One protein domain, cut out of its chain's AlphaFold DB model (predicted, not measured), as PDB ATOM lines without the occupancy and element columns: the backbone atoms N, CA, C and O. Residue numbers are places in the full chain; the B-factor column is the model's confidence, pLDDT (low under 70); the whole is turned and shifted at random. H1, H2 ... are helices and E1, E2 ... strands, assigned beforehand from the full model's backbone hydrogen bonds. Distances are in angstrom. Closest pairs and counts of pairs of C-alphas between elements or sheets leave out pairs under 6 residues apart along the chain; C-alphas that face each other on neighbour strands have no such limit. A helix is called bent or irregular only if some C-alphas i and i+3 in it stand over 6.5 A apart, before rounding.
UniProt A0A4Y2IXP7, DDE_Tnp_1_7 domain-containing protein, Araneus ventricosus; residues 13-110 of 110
ATOM      1  N   VAL A  13     170.681 184.009 161.341       85.19
ATOM      2  CA  VAL A  13     170.898 185.398 161.756       85.19
ATOM      3  C   VAL A  13     171.705 186.141 160.710       85.19
ATOM      4  O   VAL A  13     172.732 185.657 160.240       85.19
ATOM      5  N   VAL A  14     171.287 187.369 160.422       87.12
ATOM      6  CA  VAL A  14     172.085 188.348 159.684       87.12
ATOM      7  C   VAL A  14     172.272 189.566 160.562       87.12
ATOM      8  O   VAL A  14     171.317 190.096 161.126       87.12
ATOM      9  N   PHE A  15     173.507 190.040 160.664       86.38
ATOM     10  CA  PHE A  15     173.821 191.249 161.405       86.38
ATOM     11  C   PHE A  15     174.660 192.206 160.566       86.38
ATOM     12  O   PHE A  15     175.388 191.812 159.658       86.38
ATOM     13  N   ARG A  16     174.540 193.491 160.879       85.31
ATOM     14  CA  ARG A  16     175.434 194.548 160.426       85.31
ATOM     15  C   ARG A  16     175.838 195.363 161.639       85.31
ATOM     16  O   ARG A  16     174.968 195.854 162.354       85.31
ATOM     17  N   SER A  17     177.134 195.508 161.857       83.88
ATOM     18  CA  SER A  17     177.681 196.358 162.907       83.88
ATOM     19  C   SER A  17     178.363 197.587 162.310       83.88
ATOM     20  O   SER A  17     178.975 197.530 161.246       83.88
ATOM     21  N   SER A  18     178.218 198.705 163.007       83.88
ATOM     22  CA  SER A  18     179.094 199.876 162.943       83.88
ATOM     23  C   SER A  18     179.876 199.960 164.263       83.88
ATOM     24  O   SER A  18     179.665 199.114 165.132       83.88
ATOM     25  N   GLU A  19     180.736 200.966 164.448       80.31
ATOM     26  CA  GLU A  19     181.561 201.123 165.664       80.31
ATOM     27  C   GLU A  19     180.752 201.009 166.966       80.31
ATOM     28  O   GLU A  19     181.159 200.292 167.872       80.31
ATOM     29  N   ASN A  20     179.578 201.648 167.030       84.62
ATOM     30  CA  ASN A  20     178.770 201.739 168.256       84.62
ATOM     31  C   ASN A  20     177.350 201.176 168.107       84.62
ATOM     32  O   ASN A  20     176.495 201.436 168.952       84.62
ATOM     33  N   LEU A  21     177.038 200.493 167.001       87.38
ATOM     34  CA  LEU A  21     175.673 200.039 166.737       87.38
ATOM     35  C   LEU A  21     175.662 198.701 166.012       87.38
ATOM     36  O   LEU A  21     176.170 198.577 164.900       87.38
ATOM     37  N   LEU A  22     174.987 197.731 166.607       88.12
ATOM     38  CA  LEU A  22     174.654 196.446 166.028       88.12
ATOM     39  C   LEU A  22     173.193 196.457 165.584       88.12
ATOM     40  O   LEU A  22     172.290 196.670 166.391       88.12
ATOM     41  N   ALA A  23     172.962 196.179 164.307       89.00
ATOM     42  CA  ALA A  23     171.649 195.867 163.769       89.00
ATOM     43  C   ALA A  23     171.587 194.390 163.398       89.00
ATOM     44  O   ALA A  23     172.408 193.909 162.622       89.00
ATOM     45  N   MET A  24     170.604 193.678 163.930       89.12
ATOM     46  CA  MET A  24     170.467 192.239 163.754       89.12
ATOM     47  C   MET A  24     169.057 191.879 163.301       89.12
ATOM     48  O   MET A  24     168.077 192.418 163.810       89.12
ATOM     49  N   LYS A  25     168.972 190.941 162.361       88.94
ATOM     50  CA  LYS A  25     167.766 190.212 161.983       88.94
ATOM     51  C   LYS A  25     167.967 188.748 162.369       88.94
ATOM     52  O   LYS A  25     168.925 188.129 161.914       88.94
ATOM     53  N   TRP A  26     167.079 188.205 163.189       87.94
ATOM     54  CA  TRP A  26     167.077 186.797 163.588       87.94
ATOM     55  C   TRP A  26     165.745 186.161 163.211       87.94
ATOM     56  O   TRP A  26     164.693 186.742 163.467       87.94
ATOM     57  N   SER A  27     165.785 184.987 162.590       86.06
ATOM     58  CA  SER A  27     164.588 184.220 162.256       86.06
ATOM     59  C   SER A  27     164.486 183.019 163.183       86.06
ATOM     60  O   SER A  27     165.340 182.142 163.156       86.06
ATOM     61  N   ASP A  28     163.462 183.003 164.028       80.75
ATOM     62  CA  ASP A  28     163.052 181.826 164.804       80.75
ATOM     63  C   ASP A  28     161.727 181.324 164.199       80.75
ATOM     64  O   ASP A  28     161.637 181.147 162.985       80.75
ATOM     65  N   ARG A  29     160.638 181.229 164.976       82.19
ATOM     66  CA  ARG A  29     159.279 181.057 164.410       82.19
ATOM     67  C   ARG A  29     158.784 182.272 163.621       82.19
ATOM     68  O   ARG A  29     157.846 182.175 162.831       82.19
ATOM     69  N   LYS A  30     159.338 183.442 163.931       82.94
ATOM     70  CA  LYS A  30     159.052 184.733 163.303       82.94
ATOM     71  C   LYS A  30     160.364 185.489 163.143       82.94
ATOM     72  O   LYS A  30     161.322 185.235 163.872       82.94
ATOM     73  N   GLU A  31     160.385 186.431 162.208       84.88
ATOM     74  CA  GLU A  31     161.515 187.339 162.047       84.88
ATOM     75  C   GLU A  31     161.498 188.412 163.143       84.88
ATOM     76  O   GLU A  31     160.499 189.109 163.333       84.88
ATOM     77  N   PHE A  32     162.625 188.571 163.832       85.06
ATOM     78  CA  PHE A  32     162.863 189.591 164.842       85.06
ATOM     79  C   PHE A  32     163.993 190.512 164.406       85.06
ATOM     80  O   PHE A  32     165.005 190.071 163.860       85.06
ATOM     81  N   TYR A  33     163.828 191.799 164.692       88.88
ATOM     82  CA  TYR A  33     164.816 192.828 164.409       88.88
ATOM     83  C   TYR A  33     165.266 193.444 165.730       88.88
ATOM     84  O   TYR A  33     164.431 193.849 166.533       88.88
ATOM     85  N   MET A  34     166.577 193.520 165.942       87.88
ATOM     86  CA  MET A  34     167.186 194.074 167.147       87.88
ATOM     87  C   MET A  34     168.196 195.156 166.788       87.88
ATOM     88  O   MET A  34     168.956 195.028 165.826       87.88
ATOM     89  N   LEU A  35     168.213 196.213 167.597       89.44
ATOM     90  CA  LEU A  35     169.259 197.228 167.611       89.44
ATOM     91  C   LEU A  35     169.893 197.225 168.998       89.44
ATOM     92  O   LEU A  35     169.176 197.294 169.993       89.44
ATOM     93  N   SER A  36     171.217 197.154 169.069       86.19
ATOM     94  CA  SER A  36     171.946 197.294 170.330       86.19
ATOM     95  C   SER A  36     173.189 198.147 170.133       86.19
ATOM     96  O   SER A  36     173.839 198.074 169.096       86.19
ATOM     97  N   THR A  37     173.512 198.965 171.127       87.19
ATOM     98  CA  THR A  37     174.747 199.760 171.188       87.19
ATOM     99  C   THR A  37     175.807 199.135 172.094       87.19
ATOM    100  O   THR A  37     176.949 199.575 172.094       87.19
ATOM    101  N   ILE A  38     175.426 198.122 172.878       79.56
ATOM    102  CA  ILE A  38     176.258 197.514 173.926       79.56
ATOM    103  C   ILE A  38     176.689 196.104 173.516       79.56
ATOM    104  O   ILE A  38     177.786 195.654 173.837       79.56
ATOM    105  N   ASN A  39     175.816 195.387 172.809       76.69
ATOM    106  CA  ASN A  39     176.025 193.986 172.482       76.69
ATOM    107  C   ASN A  39     176.777 193.810 171.163       76.69
ATOM    108  O   ASN A  39     176.490 194.476 170.169       76.69
ATOM    109  N   THR A  40     177.668 192.824 171.145       77.00
ATOM    110  CA  THR A  40     178.304 192.251 169.954       77.00
ATOM    111  C   THR A  40     177.419 191.168 169.319       77.00
ATOM    112  O   THR A  40     176.416 190.736 169.895       77.00
ATOM    113  N   ALA A  41     177.778 190.713 168.113       76.88
ATOM    114  CA  ALA A  41     177.092 189.635 167.385       76.88
ATOM    115  C   ALA A  41     177.401 188.229 167.952       76.88
ATOM    116  O   ALA A  41     177.652 187.282 167.210       76.88
ATOM    117  N   GLU A  42     177.424 188.105 169.278       81.81
ATOM    118  CA  GLU A  42     177.677 186.857 169.997       81.81
ATOM    119  C   GLU A  42     176.406 186.018 170.145       81.81
ATOM    120  O   GLU A  42     175.289 186.538 170.258       81.81
ATOM    121  N   PHE A  43     176.600 184.704 170.219       84.50
ATOM    122  CA  PHE A  43     175.562 183.728 170.523       84.50
ATOM    123  C   PHE A  43     175.852 183.079 171.868       84.50
ATOM    124  O   PHE A  43     177.010 182.873 172.226       84.50
ATOM    125  N   ALA A  44     174.795 182.738 172.594       83.38
ATOM    126  CA  ALA A  44     174.887 181.946 173.805       83.38
ATOM    127  C   ALA A  44     173.908 180.773 173.741       83.38
ATOM    128  O   ALA A  44     172.808 180.878 173.187       83.38
ATOM    129  N   GLU A  45     174.329 179.649 174.309       83.12
ATOM    130  CA  GLU A  45     173.484 178.476 174.483       83.12
ATOM    131  C   GLU A  45     172.522 178.711 175.643       83.12
ATOM    132  O   GLU A  45     172.919 179.052 176.758       83.12
ATOM    133  N   VAL A  46     171.232 178.537 175.375       81.94
ATOM    134  CA  VAL A  46     170.171 178.671 176.370       81.94
ATOM    135  C   VAL A  46     169.447 177.335 176.475       81.94
ATOM    136  O   VAL A  46     169.081 176.772 175.438       81.94
ATOM    137  N   PRO A  47     169.185 176.824 177.692       81.06
ATOM    138  CA  PRO A  47     168.387 175.619 177.852       81.06
ATOM    139  C   PRO A  47     166.992 175.849 177.270       81.06
ATOM    140  O   PRO A  47     166.295 176.824 177.581       81.06
ATOM    141  N   LYS A  48     166.573 174.943 176.395       78.38
ATOM    142  CA  LYS A  48     165.216 174.906 175.872       78.38
ATOM    143  C   LYS A  48     164.288 174.526 177.018       78.38
ATOM    144  O   LYS A  48     164.547 173.580 177.753       78.38
ATOM    145  N   LYS A  49     163.160 175.227 177.149       68.44
ATOM    146  CA  LYS A  49     162.068 174.826 178.053       68.44
ATOM    147  C   LYS A  49     161.324 173.607 177.480       68.44
ATOM    148  O   LYS A  49     160.146 173.705 177.149       68.44
ATOM    149  N   SER A  50     162.028 172.495 177.286       68.88
ATOM    150  CA  SER A  50     161.476 171.187 176.923       68.88
ATOM    151  C   SER A  50     161.662 170.217 178.093       68.88
ATOM    152  O   SER A  50     162.412 170.498 179.023       68.88
ATOM    153  N   ARG A  51     160.963 169.075 178.065       61.88
ATOM    154  CA  ARG A  51     161.214 167.968 179.012       61.88
ATOM    155  C   ARG A  51     162.603 167.352 178.826       61.88
ATOM    156  O   ARG A  51     163.111 166.716 179.740       61.88
ATOM    157  N   GLU A  52     163.186 167.546 177.653       68.25
ATOM    158  CA  GLU A  52     164.535 167.119 177.307       68.25
ATOM    159  C   GLU A  52     165.511 168.283 177.507       68.25
ATOM    160  O   GLU A  52     165.184 169.433 177.209       68.25
ATOM    161  N   ASN A  53     166.708 167.970 178.013       68.75
ATOM    162  CA  ASN A  53     167.801 168.907 178.304       68.75
ATOM    163  C   ASN A  53     168.481 169.407 177.008       68.75
ATOM    164  O   ASN A  53     169.695 169.320 176.836       68.75
ATOM    165  N   GLU A  54     167.683 169.882 176.055       79.12
ATOM    166  CA  GLU A  54     168.163 170.425 174.789       79.12
ATOM    167  C   GLU A  54     168.635 171.871 174.970       79.12
ATOM    168  O   GLU A  54     167.993 172.667 175.660       79.12
ATOM    169  N   PHE A  55     169.719 172.242 174.295       78.31
ATOM    170  CA  PHE A  55     170.226 173.613 174.255       78.31
ATOM    171  C   PHE A  55     169.925 174.246 172.894       78.31
ATOM    172  O   PHE A  55     170.019 173.593 171.858       78.31
ATOM    173  N   ILE A  56     169.535 175.523 172.896       82.44
ATOM    174  CA  ILE A  56     169.311 176.320 171.684       82.44
ATOM    175  C   ILE A  56     170.291 177.487 171.683       82.44
ATOM    176  O   ILE A  56     170.387 178.223 172.665       82.44
ATOM    177  N   LEU A  57     170.959 177.698 170.552       83.50
ATOM    178  CA  LEU A  57     171.764 178.889 170.313       83.50
ATOM    179  C   LEU A  57     170.855 180.092 170.060       83.50
ATOM    180  O   LEU A  57     170.040 180.089 169.138       83.50
ATOM    181  N   LYS A  58     171.003 181.134 170.879       86.81
ATOM    182  CA  LYS A  58     170.293 182.406 170.711       86.81
ATOM    183  C   LYS A  58     171.277 183.569 170.680       86.81
ATOM    184  O   LYS A  58     172.297 183.512 171.369       86.81
ATOM    185  N   PRO A  59     170.976 184.647 169.938       87.25
ATOM    186  CA  PRO A  59     171.789 185.850 170.002       87.25
ATOM    187  C   PRO A  59     171.797 186.430 171.417       87.25
ATOM    188  O   PRO A  59     170.746 186.585 172.043       87.25
ATOM    189  N   LYS A  60     172.977 186.809 171.906       86.75
ATOM    190  CA  LYS A  60     173.162 187.362 173.255       86.75
ATOM    191  C   LYS A  60     172.348 188.637 173.475       86.75
ATOM    192  O   LYS A  60     171.712 188.788 174.510       86.75
ATOM    193  N   CYS A  61     172.248 189.489 172.453       86.50
ATOM    194  CA  CYS A  61     171.413 190.692 172.495       86.50
ATOM    195  C   CYS A  61     169.923 190.396 172.750       86.50
ATOM    196  O   CYS A  61     169.250 191.179 173.413       86.50
ATOM    197  N   VAL A  62     169.404 189.263 172.264       86.38
ATOM    198  CA  VAL A  62     168.012 188.843 172.497       86.38
ATOM    199  C   VAL A  62     167.836 188.332 173.925       86.38
ATOM    200  O   VAL A  62     166.795 188.559 174.540       86.38
ATOM    201  N   ILE A  63     168.840 187.640 174.466       87.00
ATOM    202  CA  ILE A  63     168.823 187.152 175.849       87.00
ATOM    203  C   ILE A  63     168.824 188.333 176.817       87.00
ATOM    204  O   ILE A  63     167.943 188.412 177.674       87.00
ATOM    205  N   ASP A  64     169.753 189.268 176.632       87.19
ATOM    206  CA  ASP A  64     169.887 190.448 177.486       87.19
ATOM    207  C   ASP A  64     168.627 191.312 177.428       87.19
ATOM    208  O   ASP A  64     168.088 191.688 178.468       87.19
ATOM    209  N   TYR A  65     168.085 191.527 176.224       87.38
ATOM    210  CA  TYR A  65     166.818 192.230 176.048       87.38
ATOM    211  C   TYR A  65     165.670 191.552 176.793       87.38
ATOM    212  O   TYR A  65     164.929 192.216 177.508       87.38
ATOM    213  N   ASN A  66     165.516 190.232 176.672       85.25
ATOM    214  CA  ASN A  66     164.447 189.517 177.371       85.25
ATOM    215  C   ASN A  66     164.630 189.559 178.895       85.25
ATOM    216  O   ASN A  66     163.642 189.599 179.631       85.25
ATOM    217  N   SER A  67     165.879 189.567 179.368       84.50
ATOM    218  CA  SER A  67     166.202 189.714 180.785       84.50
ATOM    219  C   SER A  67     165.794 191.091 181.313       84.50
ATOM    220  O   SER A  67     165.180 191.178 182.376       84.50
ATOM    221  N   SER A  68     166.084 192.164 180.569       83.75
ATOM    222  CA  SER A  68     165.730 193.529 180.973       83.75
ATOM    223  C   SER A  68     164.247 193.850 180.777       83.75
ATOM    224  O   SER A  68     163.629 194.462 181.644       83.75
ATOM    225  N   MET A  69     163.657 193.426 179.657       82.94
ATOM    226  CA  MET A  69     162.286 193.781 179.275       82.94
ATOM    227  C   MET A  69     161.266 193.225 180.271       82.94
ATOM    228  O   MET A  69     160.314 193.908 180.636       82.94
ATOM    229  N   GLY A  70     161.504 192.013 180.783       81.19
ATOM    230  CA  GLY A  70     160.588 191.362 181.716       81.19
ATOM    231  C   GLY A  70     160.480 192.040 183.085       81.19
ATOM    232  O   GLY A  70     159.640 191.635 183.883       81.19
ATOM    233  N   ILE A  71     161.322 193.028 183.401       82.12
ATOM    234  CA  ILE A  71     161.251 193.755 184.676       82.12
ATOM    235  C   ILE A  71     160.018 194.663 184.710       82.12
ATOM    236  O   ILE A  71     159.316 194.675 185.719       82.12
ATOM    237  N   ILE A  72     159.724 195.351 183.604       83.31
ATOM    238  CA  ILE A  72     158.586 196.277 183.504       83.31
ATOM    239  C   ILE A  72     157.269 195.498 183.602       83.31
ATOM    240  O   ILE A  72     156.422 195.809 184.437       83.31
ATOM    241  N   ASP A  73     157.146 194.407 182.843       87.44
ATOM    242  CA  ASP A  73     155.957 193.547 182.884       87.44
ATOM    243  C   ASP A  73     155.714 192.972 184.289       87.44
ATOM    244  O   ASP A  73     154.573 192.838 184.733       87.44
ATOM    245  N   LYS A  74     156.787 192.642 185.023       87.00
ATOM    246  CA  LYS A  74     156.682 192.164 186.407       87.00
ATOM    247  C   LYS A  74     156.190 193.257 187.345       87.00
ATOM    248  O   LYS A  74     155.322 192.967 188.165       87.00
ATOM    249  N   SER A  75     156.721 194.480 187.255       86.38
ATOM    250  CA  SER A  75     156.220 195.588 188.075       86.38
ATOM    251  C   SER A  75     154.755 195.887 187.775       86.38
ATOM    252  O   SER A  75     153.973 196.022 188.711       86.38
ATOM    253  N   ASP A  76     154.357 195.884 186.502       87.88
ATOM    254  CA  ASP A  76     152.969 196.124 186.102       87.88
ATOM    255  C   ASP A  76     152.038 195.017 186.611       87.88
ATOM    256  O   ASP A  76     150.951 195.294 187.121       87.88
ATOM    257  N   MET A  77     152.483 193.756 186.559       89.94
ATOM    258  CA  MET A  77     151.751 192.625 187.131       89.94
ATOM    259  C   MET A  77     151.544 192.794 188.642       89.94
ATOM    260  O   MET A  77     150.430 192.592 189.132       89.94
ATOM    261  N   VAL A  78     152.578 193.190 189.394       89.19
ATOM    262  CA  VAL A  78     152.429 193.409 190.841       89.19
ATOM    263  C   VAL A  78     151.506 194.591 191.126       89.19
ATOM    264  O   VAL A  78     150.580 194.436 191.920       89.19
ATOM    265  N   ILE A  79     151.684 195.724 190.438       89.12
ATOM    266  CA  ILE A  79     150.820 196.906 190.584       89.12
ATOM    267  C   ILE A  79     149.358 196.543 190.295       89.12
ATOM    268  O   ILE A  79     148.474 196.920 191.054       89.12
ATOM    269  N   SER A  80     149.095 195.727 189.269       88.06
ATOM    270  CA  SER A  80     147.734 195.262 188.959       88.06
ATOM    271  C   SER A  80     147.110 194.394 190.062       88.06
ATOM    272  O   SER A  80     145.888 194.339 190.185       88.06
ATOM    273  N   THR A  81     147.934 193.738 190.884       87.00
ATOM    274  CA  THR A  81     147.470 192.916 192.012       87.00
ATOM    275  C   THR A  81     147.087 193.778 193.218       87.00
ATOM    276  O   THR A  81     146.183 193.416 193.969       87.00
ATOM    277  N   ILE A  82     147.751 194.925 193.396       84.06
ATOM    278  CA  ILE A  82     147.509 195.870 194.497       84.06
ATOM    279  C   ILE A  82     146.645 197.073 194.086       84.06
ATOM    280  O   ILE A  82     146.521 198.009 194.867       84.06
ATOM    281  N   ASP A  83     146.032 197.035 192.897       84.12
ATOM    282  CA  ASP A  83     145.349 198.177 192.275       84.12
ATOM    283  C   ASP A  83     144.274 198.808 193.190       84.12
ATOM    284  O   ASP A  83     143.193 198.251 193.457       84.12
ATOM    285  N   ALA A  84     144.558 200.023 193.664       83.50
ATOM    286  CA  ALA A  84     143.648 200.817 194.481       83.50
ATOM    287  C   ALA A  84     142.604 201.564 193.638       83.50
ATOM    288  O   ALA A  84     141.671 202.162 194.191       83.50
ATOM    289  N   THR A  85     142.701 201.515 192.305       85.25
ATOM    290  CA  THR A  85     141.774 202.196 191.400       85.25
ATOM    291  C   THR A  85     140.334 201.736 191.649       85.25
ATOM    292  O   THR A  85     140.014 200.552 191.783       85.25
ATOM    293  N   ARG A  86     139.411 202.700 191.715       84.31
ATOM    294  CA  ARG A  86     137.961 202.467 191.811       84.31
ATOM    295  C   ARG A  86     137.249 203.142 190.645       84.31
ATOM    296  O   ARG A  86     137.755 204.111 190.076       84.31
ATOM    297  N   LYS A  87     136.057 202.648 190.291       84.38
ATOM    298  CA  LYS A  87     135.222 203.274 189.252       84.38
ATOM    299  C   LYS A  87     134.974 204.739 189.621       84.38
ATOM    300  O   LYS A  87     134.394 205.031 190.662       84.38
ATOM    301  N   SER A  88     135.403 205.654 188.757       86.25
ATOM    302  CA  SER A  88     135.194 207.089 188.926       86.25
ATOM    303  C   SER A  88     134.907 207.740 187.580       86.25
ATOM    304  O   SER A  88     135.461 207.336 186.561       86.25
ATOM    305  N   LEU A  89     134.052 208.763 187.578       86.00
ATOM    306  CA  LEU A  89     133.737 209.554 186.382       86.00
ATOM    307  C   LEU A  89     134.868 210.530 186.017       86.00
ATOM    308  O   LEU A  89     134.966 210.969 184.876       86.00
ATOM    309  N   LYS A  90     135.722 210.883 186.986       90.88
ATOM    310  CA  LYS A  90     136.844 211.807 186.791       90.88
ATOM    311  C   LYS A  90     138.119 211.019 186.506       90.88
ATOM    312  O   LYS A  90     138.599 210.289 187.370       90.88
ATOM    313  N   TRP A  91     138.703 211.221 185.325       90.44
ATOM    314  CA  TRP A  91     139.934 210.543 184.904       90.44
ATOM    315  C   TRP A  91     141.129 210.826 185.836       90.44
ATOM    316  O   TRP A  91     141.937 209.932 186.073       90.44
ATOM    317  N   ASN A  92     141.189 212.020 186.438       89.75
ATOM    318  CA  ASN A  92     142.243 212.426 187.381       89.75
ATOM    319  C   ASN A  92     142.394 211.464 188.566       89.75
ATOM    320  O   ASN A  92     143.506 211.201 189.013       89.75
ATOM    321  N   HIS A  93     141.282 210.919 189.073       88.88
ATOM    322  CA  HIS A  93     141.325 210.005 190.216       88.88
ATOM    323  C   HIS A  93     142.053 208.704 189.871       88.88
ATOM    324  O   HIS A  93     142.763 208.171 190.712       88.88
ATOM    325  N   LYS A  94     141.935 208.226 188.626       88.62
ATOM    326  CA  LYS A  94     142.640 207.024 188.171       88.62
ATOM    327  C   LYS A  94     144.159 207.211 188.222       88.62
ATOM    328  O   LYS A  94     144.855 206.337 188.718       88.62
ATOM    329  N   TYR A  95     144.660 208.361 187.767       90.69
ATOM    330  CA  TYR A  95     146.092 208.672 187.848       90.69
ATOM    331  C   TYR A  95     146.568 208.831 189.291       90.69
ATOM    332  O   TYR A  95     147.639 208.342 189.629       90.69
ATOM    333  N   PHE A  96     145.773 209.480 190.146       90.94
ATOM    334  CA  PHE A  96     146.118 209.657 191.556       90.94
ATOM    335  C   PHE A  96     146.276 208.322 192.295       90.94
ATOM    336  O   PHE A  96     147.284 208.121 192.965       90.94
ATOM    337  N   PHE A  97     145.324 207.393 192.144       91.00
ATOM    338  CA  PHE A  97     145.421 206.077 192.786       91.00
ATOM    339  C   PHE A  97     146.568 205.239 192.218       91.00
ATOM    340  O   PHE A  97     147.332 204.675 192.992       91.00
ATOM    341  N   HIS A  98     146.775 205.261 190.900       91.69
ATOM    342  CA  HIS A  98     147.912 204.570 190.293       91.69
ATOM    343  C   HIS A  98     149.267 205.092 190.806       91.69
ATOM    344  O   HIS A  98     150.174 204.305 191.064       91.69
ATOM    345  N   LEU A  99     149.407 206.409 191.007       92.25
ATOM    346  CA  LEU A  99     150.611 206.989 191.612       92.25
ATOM    347  C   LEU A  99     150.834 206.488 193.042       92.25
ATOM    348  O   LEU A  99     151.972 206.203 193.404       92.25
ATOM    349  N   ILE A 100     149.769 206.346 193.839       92.62
ATOM    350  CA  ILE A 100     149.865 205.766 195.185       92.62
ATOM    351  C   ILE A 100     150.353 204.317 195.108       92.62
ATOM    352  O   ILE A 100     151.275 203.966 195.841       92.62
ATOM    353  N   ASP A 101     149.801 203.503 194.207       91.25
ATOM    354  CA  ASP A 101     150.187 202.094 194.061       91.25
ATOM    355  C   ASP A 101     151.669 201.950 193.675       91.25
ATOM    356  O   ASP A 101     152.397 201.142 194.256       91.25
ATOM    357  N   VAL A 102     152.155 202.804 192.766       91.44
ATOM    358  CA  VAL A 102     153.581 202.882 192.404       91.44
ATOM    359  C   VAL A 102     154.438 203.339 193.590       91.44
ATOM    360  O   VAL A 102     155.508 202.778 193.822       91.44
ATOM    361  N   CYS A 103     153.992 204.330 194.369       92.62
ATOM    362  CA  CYS A 103     154.708 204.778 195.566       92.62
ATOM    363  C   CYS A 103     154.828 203.664 196.612       92.62
ATOM    364  O   CYS A 103     155.922 203.447 197.126       92.62
ATOM    365  N   VAL A 104     153.741 202.941 196.893       91.19
ATOM    366  CA  VAL A 104     153.735 201.807 197.831       91.19
ATOM    367  C   VAL A 104     154.701 200.720 197.360       91.19
ATOM    368  O   VAL A 104     155.508 200.222 198.145       91.19
ATOM    369  N   TRP A 105     154.683 200.402 196.065       90.50
ATOM    370  CA  TRP A 105     155.611 199.441 195.479       90.50
ATOM    371  C   TRP A 105     157.075 199.882 195.601       90.50
ATOM    372  O   TRP A 105     157.924 199.100 196.020       90.50
ATOM    373  N   ASN A 106     157.374 201.156 195.338       90.56
ATOM    374  CA  ASN A 106     158.722 201.700 195.505       90.56
ATOM    375  C   ASN A 106     159.183 201.681 196.970       90.56
ATOM    376  O   ASN A 106     160.340 201.367 197.229       90.56
ATOM    377  N   THR A 107     158.296 201.965 197.934       92.56
ATOM    378  CA  THR A 107     158.636 201.887 199.369       92.56
ATOM    379  C   THR A 107     158.894 200.470 199.863       92.56
ATOM    380  O   THR A 107     159.575 200.305 200.861       92.56
ATOM    381  N   PHE A 108     158.364 199.447 199.190       87.06
ATOM    382  CA  PHE A 108     158.655 198.056 199.538       87.06
ATOM    383  C   PHE A 108     160.087 197.641 199.151       87.06
ATOM    384  O   PHE A 108     160.645 196.730 199.757       87.06
ATOM    385  N   PHE A 109     160.674 198.291 198.143       80.06
ATOM    386  CA  PHE A 109     162.030 198.000 197.668       80.06
ATOM    387  C   PHE A 109     163.131 198.870 198.274       80.06
ATOM    388  O   PHE A 109     164.299 198.486 198.186       80.06
ATOM    389  N   LEU A 110     162.771 200.040 198.806       78.31
ATOM    390  CA  LEU A 110     163.666 200.948 199.531       78.31
ATOM    391  C   LEU A 110     163.917 200.444 200.955       78.31
ATOM    392  O   LEU A 110     165.090 200.517 201.381       78.31
TER     393      LEU A 110
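Overview. This is residues 13 to 110 of the 110 residues of the protein "DDE_Tnp_1_7 domain-containing protein" of Araneus ventricosus (UniProt A0A4Y2IXP7). A small head of strands, made of the three-stranded sheet E1 E2 E3 and the separate two-stranded hairpin E4 E5, sits at one end of a long helix, H1, which runs out from it like a shaft and has a second helix, H2, set steeply across its far end. Residues 66 to 74 of H1 stand free between the head and the far end of H1, and residues 87 to 92, of which 91 and 92 belong to H2, stand free as well, beyond the end of H1. The 98 printed residues hold five named strands and then two named helices, in the order E1 E2 E3 E4 E5 H1 H2; both sheets are antiparallel, and the class is mixed, helices and strands. The whole is extended, with a radius of gyration of the C-alphas of 19.7 A and spans of 51 by 40 by 30 A.

Along the chain. The larger sheet consists of E1, residues 13 to 18, E2, residues 21 to 27 and 19.8 A long, and E3, residues 31 to 36. E1 begins at C-alpha 13, at (170.898, 185.398, 161.756). The smaller sheet consists of E4, residues 43 to 47, and E5, residues 55 to 59. H1, residues 60 to 81, is 32.3 A long and begins at C-alpha 60, at (173.162, 187.362, 173.255). It is neither bent nor irregular, but only just: C-alphas 69 and 72 are 6.1 A apart. H2, residues 91 to 109, is 28.4 A long and ends at C-alpha 109, at (162.030, 198.000, 197.668).

Arrangement. E1 E2 E3 form a meander, each strand the antiparallel neighbour of the one before, with E1 and E3 as edge strands. In the hairpin E1 and E2, N 16 and O 23 are within hydrogen-bond range at 2.8 A; in the hairpin E2 and E3, N 24 and O 34 are at 2.9 A. In the hairpin E4 and E5, whose directions differ by 144 degrees, N 44 and O 58 are at 2.9 A. E2 and E5 are only just apart, at 8.0 A. H1 is on the larger sheet but only grazes it, with residues 61 to 65; the closest C-alphas of E3 and H1 are those of Ser 36 and Cys 61, 7.0 A apart. The closest C-alphas of E4 and H1, Phe 43 and Lys 60, are 5.1 A apart. H1 and H2 only just touch, with 3 pairs of C-alphas within 8 A, made by residue 79 of H1 and residues 101 to 105 of H2; the closest are Ile 79 and Asp 101, 6.3 A. They run opposite ways at a steep tilt of 65 degrees. H2 is not on the larger sheet. The O i to N i+4 pairs within hydrogen-bond range number 15 of 18 in H1 and 13 of 15 in H2.

Size, cuts and confidence. The two C-alphas farthest apart are those of Asn 53 and Leu 89, 53.6 A. The printed part has no cut and ends at the chain's last residue, 110. No link is long; E5 to H1 is tight, with 0 residues between them. The mean pLDDT of the printed part is 84.9, and residues 49 to 53, in the link from E4 to E5, are under 70.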